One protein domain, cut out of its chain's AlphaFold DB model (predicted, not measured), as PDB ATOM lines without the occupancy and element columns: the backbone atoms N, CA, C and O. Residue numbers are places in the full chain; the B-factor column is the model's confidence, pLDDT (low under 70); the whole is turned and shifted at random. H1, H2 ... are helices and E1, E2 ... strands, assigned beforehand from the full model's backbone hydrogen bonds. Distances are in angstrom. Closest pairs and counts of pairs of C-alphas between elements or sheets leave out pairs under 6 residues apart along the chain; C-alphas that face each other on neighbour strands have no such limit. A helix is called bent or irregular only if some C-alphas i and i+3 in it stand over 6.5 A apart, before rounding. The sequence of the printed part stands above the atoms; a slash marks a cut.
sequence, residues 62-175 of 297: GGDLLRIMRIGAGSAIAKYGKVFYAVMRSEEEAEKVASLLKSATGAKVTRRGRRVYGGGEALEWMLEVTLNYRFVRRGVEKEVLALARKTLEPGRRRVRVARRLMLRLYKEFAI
ATOM      1  N   GLY A  62     130.475  94.933 131.241       58.44
ATOM      2  CA  GLY A  62     130.196  93.834 130.314       58.44
ATOM      3  C   GLY A  62     128.847  93.997 129.602       58.44
ATOM      4  O   GLY A  62     128.047  94.871 129.953       58.44
ATOM      5  N   GLY A  63     128.582  93.142 128.609       63.88
ATOM      6  CA  GLY A  63     127.423  93.254 127.709       63.88
ATOM      7  C   GLY A  63     126.072  93.397 128.420       63.88
ATOM      8  O   GLY A  63     125.301  94.299 128.093       63.88
ATOM      9  N   ASP A  64     125.817  92.602 129.460       66.62
ATOM     10  CA  ASP A  64     124.525  92.615 130.166       66.62
ATOM     11  C   ASP A  64     124.276  93.909 130.944       66.62
ATOM     12  O   ASP A  64     123.172  94.457 130.935       66.62
ATOM     13  N   LEU A  65     125.310  94.472 131.574       72.25
ATOM     14  CA  LEU A  65     125.179  95.744 132.283       72.25
ATOM     15  C   LEU A  65     124.940  96.909 131.302       72.25
ATOM     16  O   LEU A  65     124.193  97.839 131.627       72.25
ATOM     17  N   LEU A  66     125.516  96.862 130.093       72.31
ATOM     18  CA  LEU A  66     125.214  97.828 129.027       72.31
ATOM     19  C   LEU A  66     123.773  97.689 128.540       72.31
ATOM     20  O   LEU A  66     123.088  98.705 128.392       72.31
ATOM     21  N   ARG A  67     123.298  96.451 128.350       74.38
ATOM     22  CA  ARG A  67     121.912  96.150 127.966       74.38
ATOM     23  C   ARG A  67     120.926  96.722 128.984       74.38
ATOM     24  O   ARG A  67     120.025  97.468 128.599       74.38
ATOM     25  N   ILE A  68     121.157  96.487 130.279       80.19
ATOM     26  CA  ILE A  68     120.330  97.037 131.365       80.19
ATOM     27  C   ILE A  68     120.310  98.569 131.324       80.19
ATOM     28  O   ILE A  68     119.242  99.181 131.394       80.19
ATOM     29  N   MET A  69     121.475  99.211 131.180       81.69
ATOM     30  CA  MET A  69     121.546 100.672 131.097       81.69
ATOM     31  C   MET A  69     120.817 101.229 129.874       81.69
ATOM     32  O   MET A  69     120.165 102.269 129.990       81.69
ATOM     33  N   ARG A  70     120.911 100.559 128.721       80.94
ATOM     34  CA  ARG A  70     120.211 100.964 127.499       80.94
ATOM     35  C   ARG A  70     118.700 100.901 127.689       80.94
ATOM     36  O   ARG A  70     118.036 101.910 127.470       80.94
ATOM     37  N   ILE A  71     118.178  99.761 128.141       82.25
ATOM     38  CA  ILE A  71     116.734  99.552 128.327       82.25
ATOM     39  C   ILE A  71     116.186 100.544 129.360       82.25
ATOM     40  O   ILE A  71     115.202 101.240 129.106       82.25
ATOM     41  N   GLY A  72     116.869 100.693 130.500       88.12
ATOM     42  CA  GLY A  72     116.475 101.657 131.527       88.12
ATOM     43  C   GLY A  72     116.498 103.103 131.024       88.12
ATOM     44  O   GLY A  72     115.623 103.897 131.375       88.12
ATOM     45  N   ALA A  73     117.465 103.463 130.176       88.44
ATOM     46  CA  ALA A  73     117.542 104.805 129.617       88.44
ATOM     47  C   ALA A  73     116.453 105.072 128.573       88.44
ATOM     48  O   ALA A  73     115.857 106.149 128.626       88.44
ATOM     49  N   GLY A  74     116.165 104.120 127.679       87.75
ATOM     50  CA  GLY A  74     115.051 104.210 126.728       87.75
ATOM     51  C   GLY A  74     113.720 104.405 127.457       87.75
ATOM     52  O   GLY A  74     113.000 105.375 127.206       87.75
ATOM     53  N   SER A  75     113.473 103.591 128.491       88.50
ATOM     54  CA  SER A  75     112.306 103.727 129.372       88.50
ATOM     55  C   SER A  75     112.204 105.120 130.004       88.50
ATOM     56  O   SER A  75     111.178 105.799 129.895       88.50
ATOM     57  N   ALA A  76     113.297 105.612 130.597       89.94
ATOM     58  CA  ALA A  76     113.333 106.932 131.217       89.94
ATOM     59  C   ALA A  76     113.136 108.074 130.197       89.94
ATOM     60  O   ALA A  76     112.533 109.104 130.514       89.94
ATOM     61  N   ILE A  77     113.652 107.934 128.975       91.62
ATOM     62  CA  ILE A  77     113.474 108.923 127.906       91.62
ATOM     63  C   ILE A  77     112.002 109.033 127.522       91.62
ATOM     64  O   ILE A  77     111.478 110.153 127.515       91.62
ATOM     65  N   ALA A  78     111.353 107.895 127.261       88.25
ATOM     66  CA  ALA A  78     109.949 107.828 126.883       88.25
ATOM     67  C   ALA A  78     109.048 108.365 128.006       88.25
ATOM     68  O   ALA A  78     108.292 109.318 127.805       88.25
ATOM     69  N   LYS A  79     109.209 107.839 129.225       88.75
ATOM     70  CA  LYS A  79     108.378 108.178 130.389       88.75
ATOM     71  C   LYS A  79     108.443 109.651 130.781       88.75
ATOM     72  O   LYS A  79     107.421 110.254 131.099       88.75
ATOM     73  N   TYR A  80     109.637 110.250 130.777       90.56
ATOM     74  CA  TYR A  80     109.824 111.633 131.239       90.56
ATOM     75  C   TYR A  80     109.945 112.656 130.094       90.56
ATOM     76  O   TYR A  80     110.211 113.836 130.354       90.56
ATOM     77  N   GLY A  81     109.781 112.235 128.834       90.81
ATOM     78  CA  GLY A  81     109.886 113.103 127.658       90.81
ATOM     79  C   GLY A  81     111.224 113.841 127.594       90.81
ATOM     80  O   GLY A  81     111.259 115.078 127.456       90.81
ATOM     81  N   LYS A  82     112.323 113.100 127.794       94.56
ATOM     82  CA  LYS A  82     113.667 113.674 127.941       94.56
ATOM     83  C   LYS A  82     114.175 114.245 126.625       94.56
ATOM     84  O   LYS A  82     113.923 113.729 125.543       94.56
ATOM     85  N   VAL A  83     114.918 115.337 126.741       94.75
ATOM     86  CA  VAL A  83     115.540 116.043 125.621       94.75
ATOM     87  C   VAL A  83     116.978 116.373 125.970       94.75
ATOM     88  O   VAL A  83     117.302 116.617 127.138       94.75
ATOM     89  N   PHE A  84     117.844 116.451 124.968       96.12
ATOM     90  CA  PHE A  84     119.233 116.827 125.189       96.12
ATOM     91  C   PHE A  84     119.497 118.287 124.820       96.12
ATOM     92  O   PHE A  84     118.813 118.892 123.989       96.12
ATOM     93  N   TYR A  85     120.543 118.849 125.420       96.56
ATOM     94  CA  TYR A  85     121.178 120.052 124.905       96.56
ATOM     95  C   TYR A  85     122.692 120.024 125.097       96.56
ATOM     96  O   TYR A  85     123.210 119.463 126.064       96.56
ATOM     97  N   ALA A  86     123.408 120.694 124.202       96.81
ATOM     98  CA  ALA A  86     124.847 120.882 124.295       96.81
ATOM     99  C   ALA A  86     125.230 122.324 123.949       96.81
ATOM    100  O   ALA A  86     124.554 122.988 123.168       96.81
ATOM    101  N   VAL A  87     126.315 122.821 124.546       97.25
ATOM    102  CA  VAL A  87     126.824 124.181 124.301       97.25
ATOM    103  C   VAL A  87     128.171 124.087 123.597       97.25
ATOM    104  O   VAL A  87     129.125 123.545 124.159       97.25
ATOM    105  N   MET A  88     128.226 124.601 122.374       96.88
ATOM    106  CA  MET A  88     129.410 124.639 121.520       96.88
ATOM    107  C   MET A  88     130.214 125.928 121.725       96.88
ATOM    108  O   MET A  88     129.759 126.874 122.377       96.88
ATOM    109  N   ARG A  89     131.442 125.968 121.195       96.31
ATOM    110  CA  ARG A  89     132.305 127.161 121.272       96.31
ATOM    111  C   ARG A  89     131.784 128.300 120.401       96.31
ATOM    112  O   ARG A  89     131.780 129.439 120.867       96.31
ATOM    113  N   SER A  90     131.308 127.982 119.201       96.62
ATOM    114  CA  SER A  90     130.798 128.923 118.200       96.62
ATOM    115  C   SER A  90     129.467 128.443 117.612       96.62
ATOM    116  O   SER A  90     129.049 127.304 117.835       96.62
ATOM    117  N   GLU A  91     128.782 129.322 116.879       97.12
ATOM    118  CA  GLU A  91     127.564 128.952 116.143       97.12
ATOM    119  C   GLU A  91     127.867 128.008 114.979       97.12
ATOM    120  O   GLU A  91     127.103 127.082 114.732       97.12
ATOM    121  N   GLU A  92     129.014 128.183 114.323       95.12
ATOM    122  CA  GLU A  92     129.479 127.301 113.250       95.12
ATOM    123  C   GLU A  92     129.705 125.864 113.748       95.12
ATOM    124  O   GLU A  92     129.306 124.896 113.104       95.12
ATOM    125  N   GLU A  93     130.295 125.705 114.937       94.62
ATOM    126  CA  GLU A  93     130.452 124.389 115.558       94.62
ATOM    127  C   GLU A  93     129.093 123.780 115.930       94.62
ATOM    128  O   GLU A  93     128.884 122.582 115.747       94.62
ATOM    129  N   ALA A  94     128.151 124.598 116.410       95.00
ATOM    130  CA  ALA A  94     126.788 124.149 116.685       95.00
ATOM    131  C   ALA A  94     126.064 123.683 115.416       95.00
ATOM    132  O   ALA A  94     125.396 122.655 115.463       95.00
ATOM    133  N   GLU A  95     126.220 124.389 114.296       94.31
ATOM    134  CA  GLU A  95     125.670 123.992 112.995       94.31
ATOM    135  C   GLU A  95     126.240 122.643 112.539       94.31
ATOM    136  O   GLU A  95     125.481 121.716 112.267       94.31
ATOM    137  N   LYS A  96     127.572 122.489 112.543       91.12
ATOM    138  CA  LYS A  96     128.246 121.241 112.142       91.12
ATOM    139  C   LYS A  96     127.783 120.044 112.974       91.12
ATOM    140  O   LYS A  96     127.459 118.993 112.427       91.12
ATOM    141  N   VAL A  97     127.718 120.211 114.295       91.00
ATOM    142  CA  VAL A  97     127.275 119.155 115.215       91.00
ATOM    143  C   VAL A  97     125.787 118.842 115.044       91.00
ATOM    144  O   VAL A  97     125.413 117.671 115.032       91.00
ATOM    145  N   ALA A  98     124.932 119.857 114.892       91.44
ATOM    146  CA  ALA A  98     123.499 119.656 114.689       91.44
ATOM    147  C   ALA A  98     123.204 118.933 113.367       91.44
ATOM    148  O   ALA A  98     122.415 117.989 113.355       91.44
ATOM    149  N   SER A  99     123.867 119.345 112.284       88.38
ATOM    150  CA  SER A  99     123.758 118.717 110.964       88.38
ATOM    151  C   SER A  99     124.177 117.249 111.007       88.38
ATOM    152  O   SER A  99     123.440 116.379 110.540       88.38
ATOM    153  N   LEU A 100     125.306 116.953 111.662       84.38
ATOM    154  CA  LEU A 100     125.744 115.575 111.829       84.38
ATOM    155  C   LEU A 100     124.707 114.729 112.561       84.38
ATOM    156  O   LEU A 100     124.357 113.661 112.074       84.38
ATOM    157  N   LEU A 101     124.245 115.179 113.730       83.56
ATOM    158  CA  LEU A 101     123.308 114.392 114.524       83.56
ATOM    159  C   LEU A 101     122.006 114.164 113.762       83.56
ATOM    160  O   LEU A 101     121.534 113.040 113.715       83.56
ATOM    161  N   LYS A 102     121.487 115.186 113.076       83.94
ATOM    162  CA  LYS A 102     120.312 115.028 112.215       83.94
ATOM    163  C   LYS A 102     120.530 113.946 111.149       83.94
ATOM    164  O   LYS A 102     119.642 113.138 110.913       83.94
ATOM    165  N   SER A 103     121.708 113.917 110.521       78.31
ATOM    166  CA  SER A 103     122.054 112.889 109.533       78.31
ATOM    167  C   SER A 103     122.257 111.504 110.145       78.31
ATOM    168  O   SER A 103     122.004 110.523 109.454       78.31
ATOM    169  N   ALA A 104     122.780 111.417 111.368       73.38
ATOM    170  CA  ALA A 104     123.128 110.154 112.008       73.38
ATOM    171  C   ALA A 104     121.922 109.483 112.677       73.38
ATOM    172  O   ALA A 104     121.841 108.262 112.685       73.38
ATOM    173  N   THR A 105     120.995 110.274 113.224       74.56
ATOM    174  CA  THR A 105     119.870 109.761 114.017       74.56
ATOM    175  C   THR A 105     118.532 109.828 113.289       74.56
ATOM    176  O   THR A 105     117.556 109.308 113.808       74.56
ATOM    177  N   GLY A 106     118.418 110.563 112.176       72.12
ATOM    178  CA  GLY A 106     117.130 110.878 111.528       72.12
ATOM    179  C   GLY A 106     116.215 111.818 112.337       72.12
ATOM    180  O   GLY A 106     115.347 112.484 111.775       72.12
ATOM    181  N   ALA A 107     116.450 111.933 113.644       81.62
ATOM    182  CA  ALA A 107     115.669 112.722 114.586       81.62
ATOM    183  C   ALA A 107     115.751 114.246 114.372       81.62
ATOM    184  O   ALA A 107     116.694 114.814 113.803       81.62
ATOM    185  N   LYS A 108     114.773 114.955 114.948       83.25
ATOM    186  CA  LYS A 108     114.732 116.424 114.947       83.25
ATOM    187  C   LYS A 108     115.805 117.014 115.869       83.25
ATOM    188  O   LYS A 108     115.616 117.140 117.081       83.25
ATOM    189  N   VAL A 109     116.904 117.464 115.266       91.19
ATOM    190  CA  VAL A 109     117.979 118.217 115.929       91.19
ATOM    191  C   VAL A 109     117.980 119.663 115.435       91.19
ATOM    192  O   VAL A 109     117.842 119.935 114.245       91.19
ATOM    193  N   THR A 110     118.099 120.611 116.362       93.56
ATOM    194  CA  THR A 110     118.066 122.054 116.079       93.56
ATOM    195  C   THR A 110     119.200 122.776 116.793       93.56
ATOM    196  O   THR A 110     119.787 122.258 117.745       93.56
ATOM    197  N   ARG A 111     119.496 124.008 116.369       94.31
ATOM    198  CA  ARG A 111     120.394 124.906 117.098       94.31
ATOM    199  C   ARG A 111     119.760 126.265 117.373       94.31
ATOM    200  O   ARG A 111     118.904 126.732 116.630       94.31
ATOM    201  N   ARG A 112     120.221 126.917 118.440       93.50
ATOM    202  CA  ARG A 112     119.926 128.319 118.763       93.50
ATOM    203  C   ARG A 112     121.197 128.984 119.278       93.50
ATOM    204  O   ARG A 112     121.643 128.698 120.395       93.50
ATOM    205  N   GLY A 113     121.783 129.845 118.451       95.19
ATOM    206  CA  GLY A 113     123.137 130.354 118.654       95.19
ATOM    207  C   GLY A 113     124.128 129.202 118.832       95.19
ATOM    208  O   GLY A 113     124.133 128.246 118.061       95.19
ATOM    209  N   ARG A 114     124.902 129.231 119.920       96.88
ATOM    210  CA  ARG A 114     125.889 128.189 120.260       96.88
ATOM    211  C   ARG A 114     125.306 126.901 120.852       96.88
ATOM    212  O   ARG A 114     126.062 126.032 121.281       96.88
ATOM    213  N   ARG A 115     123.984 126.789 120.994       97.38
ATOM    214  CA  ARG A 115     123.347 125.637 121.649       97.38
ATOM    215  C   ARG A 115     122.741 124.699 120.620       97.38
ATOM    216  O   ARG A 115     122.018 125.168 119.751       97.38
ATOM    217  N   VAL A 116     122.981 123.403 120.776       96.69
ATOM    218  CA  VAL A 116     122.356 122.318 120.004       96.69
ATOM    219  C   VAL A 116     121.335 121.620 120.896       96.69
ATOM    220  O   VAL A 116     121.617 121.422 122.078       96.69
ATOM    221  N   TYR A 117     120.174 121.269 120.352       96.25
ATOM    222  CA  TYR A 117     119.079 120.591 121.045       96.25
ATOM    223  C   TYR A 117     118.540 119.442 120.200       96.25
ATOM    224  O   TYR A 117     118.474 119.567 118.978       96.25
ATOM    225  N   GLY A 118     118.046 118.393 120.845       93.88
ATOM    226  CA  GLY A 118     117.271 117.353 120.174       93.88
ATOM    227  C   GLY A 118     116.388 116.568 121.136       93.88
ATOM    228  O   GLY A 118     116.492 116.720 122.357       93.88
ATOM    229  N   GLY A 119     115.472 115.797 120.552       92.56
ATOM    230  CA  GLY A 119     114.485 114.991 121.267       92.56
ATOM    231  C   GLY A 119     115.055 113.727 121.913       92.56
ATOM    232  O   GLY A 119     116.274 113.546 121.976       92.56
ATOM    233  N   GLY A 120     114.145 112.871 122.379       90.31
ATOM    234  CA  GLY A 120     114.458 111.597 123.024       90.31
ATOM    235  C   GLY A 120     115.246 110.654 122.121       90.31
ATOM    236  O   GLY A 120     116.323 110.234 122.515       90.31
ATOM    237  N   GLU A 121     114.800 110.461 120.880       87.88
ATOM    238  CA  GLU A 121     115.461 109.612 119.869       87.88
ATOM    239  C   GLU A 121     116.954 109.939 119.696       87.88
ATOM    240  O   GLU A 121     117.816 109.068 119.685       87.88
ATOM    241  N   ALA A 122     117.296 111.229 119.608       89.62
ATOM    242  CA  ALA A 122     118.689 111.643 119.464       89.62
ATOM    243  C   ALA A 122     119.501 111.412 120.750       89.62
ATOM    244  O   ALA A 122     120.702 111.154 120.686       89.62
ATOM    245  N   LEU A 123     118.868 111.535 121.921       91.88
ATOM    246  CA  LEU A 123     119.498 111.246 123.208       91.88
ATOM    247  C   LEU A 123     119.722 109.742 123.401       91.88
ATOM    248  O   LEU A 123     120.781 109.352 123.886       91.88
ATOM    249  N   GLU A 124     118.754 108.932 122.996       88.31
ATOM    250  CA  GLU A 124     118.813 107.476 123.004       88.31
ATOM    251  C   GLU A 124     119.920 106.972 122.085       88.31
ATOM    252  O   GLU A 124     120.819 106.280 122.552       88.31
ATOM    253  N   TRP A 125     119.962 107.449 120.837       85.19
ATOM    254  CA  TRP A 125     121.050 107.140 119.910       85.19
ATOM    255  C   TRP A 125     122.423 107.520 120.481       85.19
ATOM    256  O   TRP A 125     123.374 106.744 120.403       85.19
ATOM    257  N   MET A 126     122.552 108.702 121.099       88.62
ATOM    258  CA  MET A 126     123.821 109.106 121.714       88.62
ATOM    259  C   MET A 126     124.221 108.177 122.858       88.62
ATOM    260  O   MET A 126     125.399 107.856 122.983       88.62
ATOM    261  N   LEU A 127     123.284 107.764 123.709       86.75
ATOM    262  CA  LEU A 127     123.575 106.808 124.775       86.75
ATOM    263  C   LEU A 127     123.988 105.463 124.211       86.75
ATOM    264  O   LEU A 127     125.025 104.939 124.596       86.75
ATOM    265  N   GLU A 128     123.218 104.959 123.261       79.50
ATOM    266  CA  GLU A 128     123.472 103.687 122.619       79.50
ATOM    267  C   GLU A 128     124.865 103.655 121.981       79.50
ATOM    268  O   GLU A 128     125.642 102.735 122.214       79.50
ATOM    269  N   VAL A 129     125.236 104.699 121.241       80.00
ATOM    270  CA  VAL A 129     126.569 104.815 120.644       80.00
ATOM    271  C   VAL A 129     127.658 104.977 121.705       80.00
ATOM    272  O   VAL A 129     128.729 104.386 121.606       80.00
ATOM    273  N   THR A 130     127.445 105.804 122.721       82.38
ATOM    274  CA  THR A 130     128.528 106.109 123.670       82.38
ATOM    275  C   THR A 130     128.789 104.998 124.677       82.38
ATOM    276  O   THR A 130     129.923 104.875 125.135       82.38
ATOM    277  N   LEU A 131     127.773 104.190 124.983       77.56
ATOM    278  CA  LEU A 131     127.873 103.004 125.826       77.56
ATOM    279  C   LEU A 131     128.459 101.809 125.051       77.56
ATOM    280  O   LEU A 131     129.286 101.093 125.604       77.56
ATOM    281  N   ASN A 132     128.100 101.628 123.773       70.06
ATOM    282  CA  ASN A 132     128.508 100.445 122.998       70.06
ATOM    283  C   ASN A 132     129.876 100.544 122.306       70.06
ATOM    284  O   ASN A 132     130.456  99.522 121.942       70.06
ATOM    285  N   TYR A 133     130.387 101.750 122.054       66.50
ATOM    286  CA  TYR A 133     131.656 101.933 121.338       66.50
ATOM    287  C   TYR A 133     132.801 102.282 122.292       66.50
ATOM    288  O   TYR A 133     132.586 102.762 123.402       66.50
ATOM    289  N   ARG A 134     134.041 102.157 121.790       68.00
ATOM    290  CA  ARG A 134     135.350 102.426 122.439       68.00
ATOM    291  C   ARG A 134     135.517 103.807 123.117       68.00
ATOM    292  O   ARG A 134     136.631 104.184 123.476       68.00
ATOM    293  N   PHE A 135     134.465 104.613 123.265       70.75
ATOM    294  CA  PHE A 135     134.460 105.903 123.960       70.75
ATOM    295  C   PHE A 135     135.006 105.793 125.385       70.75
ATOM    296  O   PHE A 135     135.795 106.652 125.787       70.75
ATOM    297  N   VAL A 136     134.671 104.713 126.096       65.94
ATOM    298  CA  VAL A 136     135.213 104.399 127.427       65.94
ATOM    299  C   VAL A 136     136.746 104.329 127.374       65.94
ATOM    300  O   VAL A 136     137.427 105.145 127.996       65.94
ATOM    301  N   ARG A 137     137.297 103.480 126.492       65.38
ATOM    302  CA  ARG A 137     138.749 103.314 126.263       65.38
ATOM    303  C   ARG A 137     139.446 104.578 125.745       65.38
ATOM    304  O   ARG A 137     140.650 104.748 125.894       65.38
ATOM    305  N   ARG A 138     138.698 105.497 125.132       70.88
ATOM    306  CA  ARG A 138     139.200 106.740 124.518       70.88
ATOM    307  C   ARG A 138     139.199 107.939 125.479       70.88
ATOM    308  O   ARG A 138     139.353 109.079 125.030       70.88
ATOM    309  N   GLY A 139     139.035 107.701 126.784       76.19
ATOM    310  CA  GLY A 139     139.231 108.702 127.836       76.19
ATOM    311  C   GLY A 139     138.113 109.743 127.950       76.19
ATOM    312  O   GLY A 139     138.370 110.864 128.406       76.19
ATOM    313  N   VAL A 140     136.898 109.399 127.507       85.19
ATOM    314  CA  VAL A 140     135.668 110.186 127.743       85.19
ATOM    315  C   VAL A 140     134.662 109.457 128.639       85.19
ATOM    316  O   VAL A 140     133.486 109.807 128.680       85.19
ATOM    317  N   GLU A 141     135.133 108.454 129.376       81.00
ATOM    318  CA  GLU A 141     134.358 107.639 130.315       81.00
ATOM    319  C   GLU A 141     133.493 108.483 131.263       81.00
ATOM    320  O   GLU A 141     132.286 108.277 131.372       81.00
ATOM    321  N   LYS A 142     134.088 109.506 131.887       84.31
ATOM    322  CA  LYS A 142     133.383 110.395 132.820       84.31
ATOM    323  C   LYS A 142     132.211 111.110 132.153       84.31
ATOM    324  O   LYS A 142     131.166 111.296 132.772       84.31
ATOM    325  N   GLU A 143     132.373 111.542 130.905       90.50
ATOM    326  CA  GLU A 143     131.310 112.188 130.144       90.50
ATOM    327  C   GLU A 143     130.203 111.209 129.737       90.50
ATOM    328  O   GLU A 143     129.040 111.615 129.737       90.50
ATOM    329  N   VAL A 144     130.546 109.953 129.429       87.88
ATOM    330  CA  VAL A 144     129.587 108.882 129.114       87.88
ATOM    331  C   VAL A 144     128.764 108.508 130.349       87.88
ATOM    332  O   VAL A 144     127.536 108.578 130.297       87.88
ATOM    333  N   LEU A 145     129.404 108.246 131.493       84.31
ATOM    334  CA  LEU A 145     128.706 107.986 132.763       84.31
ATOM    335  C   LEU A 145     127.817 109.156 133.170       84.31
ATOM    336  O   LEU A 145     126.663 108.982 133.556       84.31
ATOM    337  N   ALA A 146     128.327 110.383 133.039       89.00
ATOM    338  CA  ALA A 146     127.543 111.569 133.341       89.00
ATOM    339  C   ALA A 146     126.356 111.748 132.384       89.00
ATOM    340  O   ALA A 146     125.363 112.353 132.785       89.00
ATOM    341  N   LEU A 147     126.446 111.287 131.132       92.56
ATOM    342  CA  LEU A 147     125.315 111.272 130.209       92.56
ATOM    343  C   LEU A 147     124.279 110.238 130.667       92.56
ATOM    344  O   LEU A 147     123.139 110.627 130.916       92.56
ATOM    345  N   ALA A 148     124.693 108.982 130.867       89.44
ATOM    346  CA  ALA A 148     123.834 107.883 131.317       89.44
ATOM    347  C   ALA A 148     123.095 108.233 132.613       89.44
ATOM    348  O   ALA A 148     121.865 108.254 132.642       89.44
ATOM    349  N   ARG A 149     123.826 108.651 133.653       89.12
ATOM    350  CA  ARG A 149     123.250 109.027 134.950       89.12
ATOM    351  C   ARG A 149     122.215 110.143 134.835       89.12
ATOM    352  O   ARG A 149     121.147 110.056 135.431       89.12
ATOM    353  N   LYS A 150     122.503 111.208 134.076       92.88
ATOM    354  CA  LYS A 150     121.564 112.335 133.910       92.88
ATOM    355  C   LYS A 150     120.334 111.945 133.103       92.88
ATOM    356  O   LYS A 150     119.266 112.515 133.327       92.88
ATOM    357  N   THR A 151     120.486 111.028 132.152       93.38
ATOM    358  CA  THR A 151     119.345 110.476 131.428       93.38
ATOM    359  C   THR A 151     118.499 109.608 132.342       93.38
ATOM    360  O   THR A 151     117.287 109.742 132.308       93.38
ATOM    361  N   LEU A 152     119.093 108.821 133.231       90.88
ATOM    362  CA  LEU A 152     118.360 107.960 134.161       90.88
ATOM    363  C   LEU A 152     117.786 108.709 135.379       90.88
ATOM    364  O   LEU A 152     116.895 108.208 136.050       90.88
ATOM    365  N   GLU A 153     118.255 109.927 135.664       89.38
ATOM    366  CA  GLU A 153     117.793 110.730 136.804       89.38
ATOM    367  C   GLU A 153     116.282 111.058 136.710       89.38
ATOM    368  O   GLU A 153     115.860 111.716 135.741       89.38
ATOM    369  N   PRO A 154     115.455 110.655 137.698       82.31
ATOM    370  CA  PRO A 154     114.018 110.929 137.693       82.31
ATOM    371  C   PRO A 154     113.705 112.431 137.638       82.31
ATOM    372  O   PRO A 154     114.411 113.255 138.217       82.31
ATOM    373  N   GLY A 155     112.656 112.816 136.905       80.06
ATOM    374  CA  GLY A 155     112.198 114.214 136.810       80.06
ATOM    375  C   GLY A 155     113.113 115.168 136.023       80.06
ATOM    376  O   GLY A 155     112.702 116.279 135.669       80.06
ATOM    377  N   ARG A 156     114.336 114.758 135.660       89.50
ATOM    378  CA  ARG A 156     115.223 115.563 134.811       89.50
ATOM    379  C   ARG A 156     114.810 115.465 133.348       89.50
ATOM    380  O   ARG A 156     115.190 114.528 132.649       89.50
ATOM    381  N   ARG A 157     114.107 116.486 132.855       93.19
ATOM    382  CA  ARG A 157     113.703 116.554 131.441       93.19
ATOM    383  C   ARG A 157     114.831 116.961 130.490       93.19
ATOM    384  O   ARG A 157     114.912 116.448 129.383       93.19
ATOM    385  N   ARG A 158     115.693 117.907 130.882       95.00
ATOM    386  CA  ARG A 158     116.774 118.428 130.022       95.00
ATOM    387  C   ARG A 158     118.120 117.836 130.422       95.00
ATOM    388  O   ARG A 158     118.627 118.125 131.504       95.00
ATOM    389  N   VAL A 159     118.729 117.075 129.521       96.31
ATOM    390  CA  VAL A 159     120.018 116.414 129.730       96.31
ATOM    391  C   VAL A 159     121.126 117.202 129.037       96.31
ATOM    392  O   VAL A 159     121.141 117.361 127.817       96.31
ATOM    393  N   ARG A 160     122.075 117.725 129.821       96.00
ATOM    394  CA  ARG A 160     123.243 118.420 129.272       96.00
ATOM    395  C   ARG A 160     124.297 117.419 128.818       96.00
ATOM    396  O   ARG A 160     124.930 116.788 129.671       96.00
ATOM    397  N   VAL A 161     124.576 117.397 127.520       95.81
ATOM    398  CA  VAL A 161     125.678 116.624 126.938       95.81
ATOM    399  C   VAL A 161     126.963 117.447 126.975       95.81
ATOM    400  O   VAL A 161     126.983 118.645 126.666       95.81
ATOM    401  N   ALA A 162     128.055 116.819 127.404       95.31
ATOM    402  CA  ALA A 162     129.355 117.468 127.453       95.31
ATOM    403  C   ALA A 162     129.856 117.766 126.032       95.31
ATOM    404  O   ALA A 162     129.847 116.894 125.166       95.31
ATOM    405  N   ARG A 163     130.367 118.982 125.791       94.25
ATOM    406  CA  ARG A 163     130.916 119.370 124.479       94.25
ATOM    407  C   ARG A 163     132.002 118.406 124.000       94.25
ATOM    408  O   ARG A 163     132.064 118.105 122.818       94.25
ATOM    409  N   ARG A 164     132.858 117.924 124.906       92.12
ATOM    410  CA  ARG A 164     133.921 116.968 124.565       92.12
ATOM    411  C   ARG A 164     133.350 115.667 123.996       92.12
ATOM    412  O   ARG A 164     133.859 115.198 122.985       92.12
ATOM    413  N   LEU A 165     132.268 115.158 124.587       91.62
ATOM    414  CA  LEU A 165     131.552 113.986 124.085       91.62
ATOM    415  C   LEU A 165     130.905 114.266 122.723       91.62
ATOM    416  O   LEU A 165     131.102 113.495 121.794       91.62
ATOM    417  N   MET A 166     130.247 115.420 122.567       90.56
ATOM    418  CA  MET A 166     129.658 115.841 121.284       90.56
ATOM    419  C   MET A 166     130.696 115.943 120.168       90.56
ATOM    420  O   MET A 166     130.449 115.519 119.048       90.56
ATOM    421  N   LEU A 167     131.877 116.487 120.464       89.19
ATOM    422  CA  LEU A 167     132.959 116.565 119.490       89.19
ATOM    423  C   LEU A 167     133.579 115.206 119.191       89.19
ATOM    424  O   LEU A 167     134.064 115.003 118.081       89.19
ATOM    425  N   ARG A 168     133.597 114.290 120.165       87.38
ATOM    426  CA  ARG A 168     134.052 112.922 119.924       87.38
ATOM    427  C   ARG A 168     133.077 112.216 118.992       87.38
ATOM    428  O   ARG A 168     133.515 111.769 117.946       87.38
ATOM    429  N   LEU A 169     131.778 112.247 119.295       86.12
ATOM    430  CA  LEU A 169     130.721 111.780 118.392       86.12
ATOM    431  C   LEU A 169     130.856 112.416 117.008       86.12
ATOM    432  O   LEU A 169     130.806 111.720 116.003       86.12
ATOM    433  N   TYR A 170     131.131 113.721 116.951       84.12
ATOM    434  CA  TYR A 170     131.350 114.386 115.677       84.12
ATOM    435  C   TYR A 170     132.499 113.789 114.872       84.12
ATOM    436  O   TYR A 170     132.341 113.489 113.695       84.12
ATOM    437  N   LYS A 171     133.641 113.560 115.514       81.75
ATOM    438  CA  LYS A 171     134.802 112.954 114.861       81.75
ATOM    439  C   LYS A 171     134.573 111.503 114.440       81.75
ATOM    440  O   LYS A 171     135.094 111.126 113.402       81.75
ATOM    441  N   GLU A 172     133.831 110.725 115.226       79.00
ATOM    442  CA  GLU A 172     133.589 109.299 114.954       79.00
ATOM    443  C   GLU A 172     132.479 109.034 113.928       79.00
ATOM    444  O   GLU A 172     132.363 107.912 113.452       79.00
ATOM    445  N   PHE A 173     131.638 110.024 113.606       77.00
ATOM    446  CA  PHE A 173     130.468 109.817 112.739       77.00
ATOM    447  C   PHE A 173     130.385 110.784 111.552       77.00
ATOM    448  O   PHE A 173     129.579 110.574 110.639       77.00
ATOM    449  N   ALA A 174     131.191 111.850 111.522       77.62
ATOM    450  CA  ALA A 174     131.243 112.742 110.369       77.62
ATOM    451  C   ALA A 174     131.855 112.029 109.162       77.62
ATOM    452  O   ALA A 174     133.024 111.657 109.189       77.62
ATOM    453  N   ILE A 175     131.062 111.893 108.095       72.12
ATOM    454  CA  ILE A 175     131.592 111.540 106.775       72.12
ATOM    455  C   ILE A 175     132.508 112.673 106.326       72.12
ATOM    456  O   ILE A 175     132.126 113.846 106.409       72.12
TER     457      ILE A 175
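AT A GLANCE: This is residues 62 to 175 of the 297 residues of an uncharacterized protein of Thermofilum pendens (strain DSM 2475 / Hrk 5) (UniProt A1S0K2). A small, twisted four-stranded sheet has helices over one face: H2 lies along strands E2 and E3, with H5 packed on H2, while H3 stands up from the sheet. H3, H1 and H4 form a three-helix bundle reaching away from the sheet, with H1 on the far side of H3. The 114 printed residues hold five named helices and four named strands, in the order H1 E1 H2 E2 E3 H3 H4 E4 H5; the mixed sheet runs E2, E3, E1, E4, and the class is mixed, helices and strands. The whole is compact, with a radius of gyration of the C-alphas of 13.1 A and spans of 38 by 30 by 23 A.

HOW THE PARTS SIT: Start at the inner strand E1, residues 83 to 87. E4, residues 158 to 160, is its parallel neighbour, with N 85 and O 159 at 2.9 A. E3, residues 115 to 118, is its antiparallel neighbour, with N 86 and O 116 at 2.9 A. E2, residues 109 to 112, forms a hairpin with E3, with N 110 and O 117 at 2.8 A. H2, residues 91 to 105, is on the sheet at a height of 8.1 A, over E2 and E3. E1, H2 and E2 make a split strand-helix-strand unit, two strands running the same way with E3 between them, and its crossover is right-handed. H3, residues 120 to 132, lies over E1 on the same face as H2 and stands up from the sheet, on a local plane only just fitted, to 6 C-alphas. H1, residues 63 to 80, touches H3 at a shallow tilt of 13 degrees, opposite ways; their closest C-alphas, Ile 77 and Gly 120, are 5.7 A apart. H4, residues 136 to 152, touches H3 at a tilt of 37 degrees, only just steep, closest at the C-alphas of Thr 130 and Val 144, 6.2 A. H1, H3 and H4 are a bundle, up and down, each running against the one before. H5, residues 163 to 173, touches H2, closest at the C-alphas of Val 97 and Tyr 170, 6.3 A. With H2, H3, H4 and H5 on one face of the sheet, the sheet and these helices make two layers. Every O i to N i+4 pair is within hydrogen-bond range in H1, H2, H3 and H5, and 9 of 13 are in H4.

IN THESE COORDINATES: Find C-alpha 63 at (127.423, 93.254, 127.709), where H1 begins its 25.7 A. E1 covers 14.0 A, H2 20.8 A, E2 10.7 A, E3 10.4 A and H3 17.9 A. H4 covers 18.5 A and is irregular, with C-alphas 139 and 142 7.9 A apart. After E4, 6.5 A long, H5 runs 15.1 A to C-alpha 173 at (130.468, 109.817, 112.739).

THE WHOLE: The C-alphas of Asp 64 and Gly 113, 39.5 A apart, are the two farthest apart. The printed part has no cut, and its links between named elements are tight. Look for pLDDT under 70 at residues 62 to 64, 133 to 134 and 136 to 137; the mean of the printed part is 86.3.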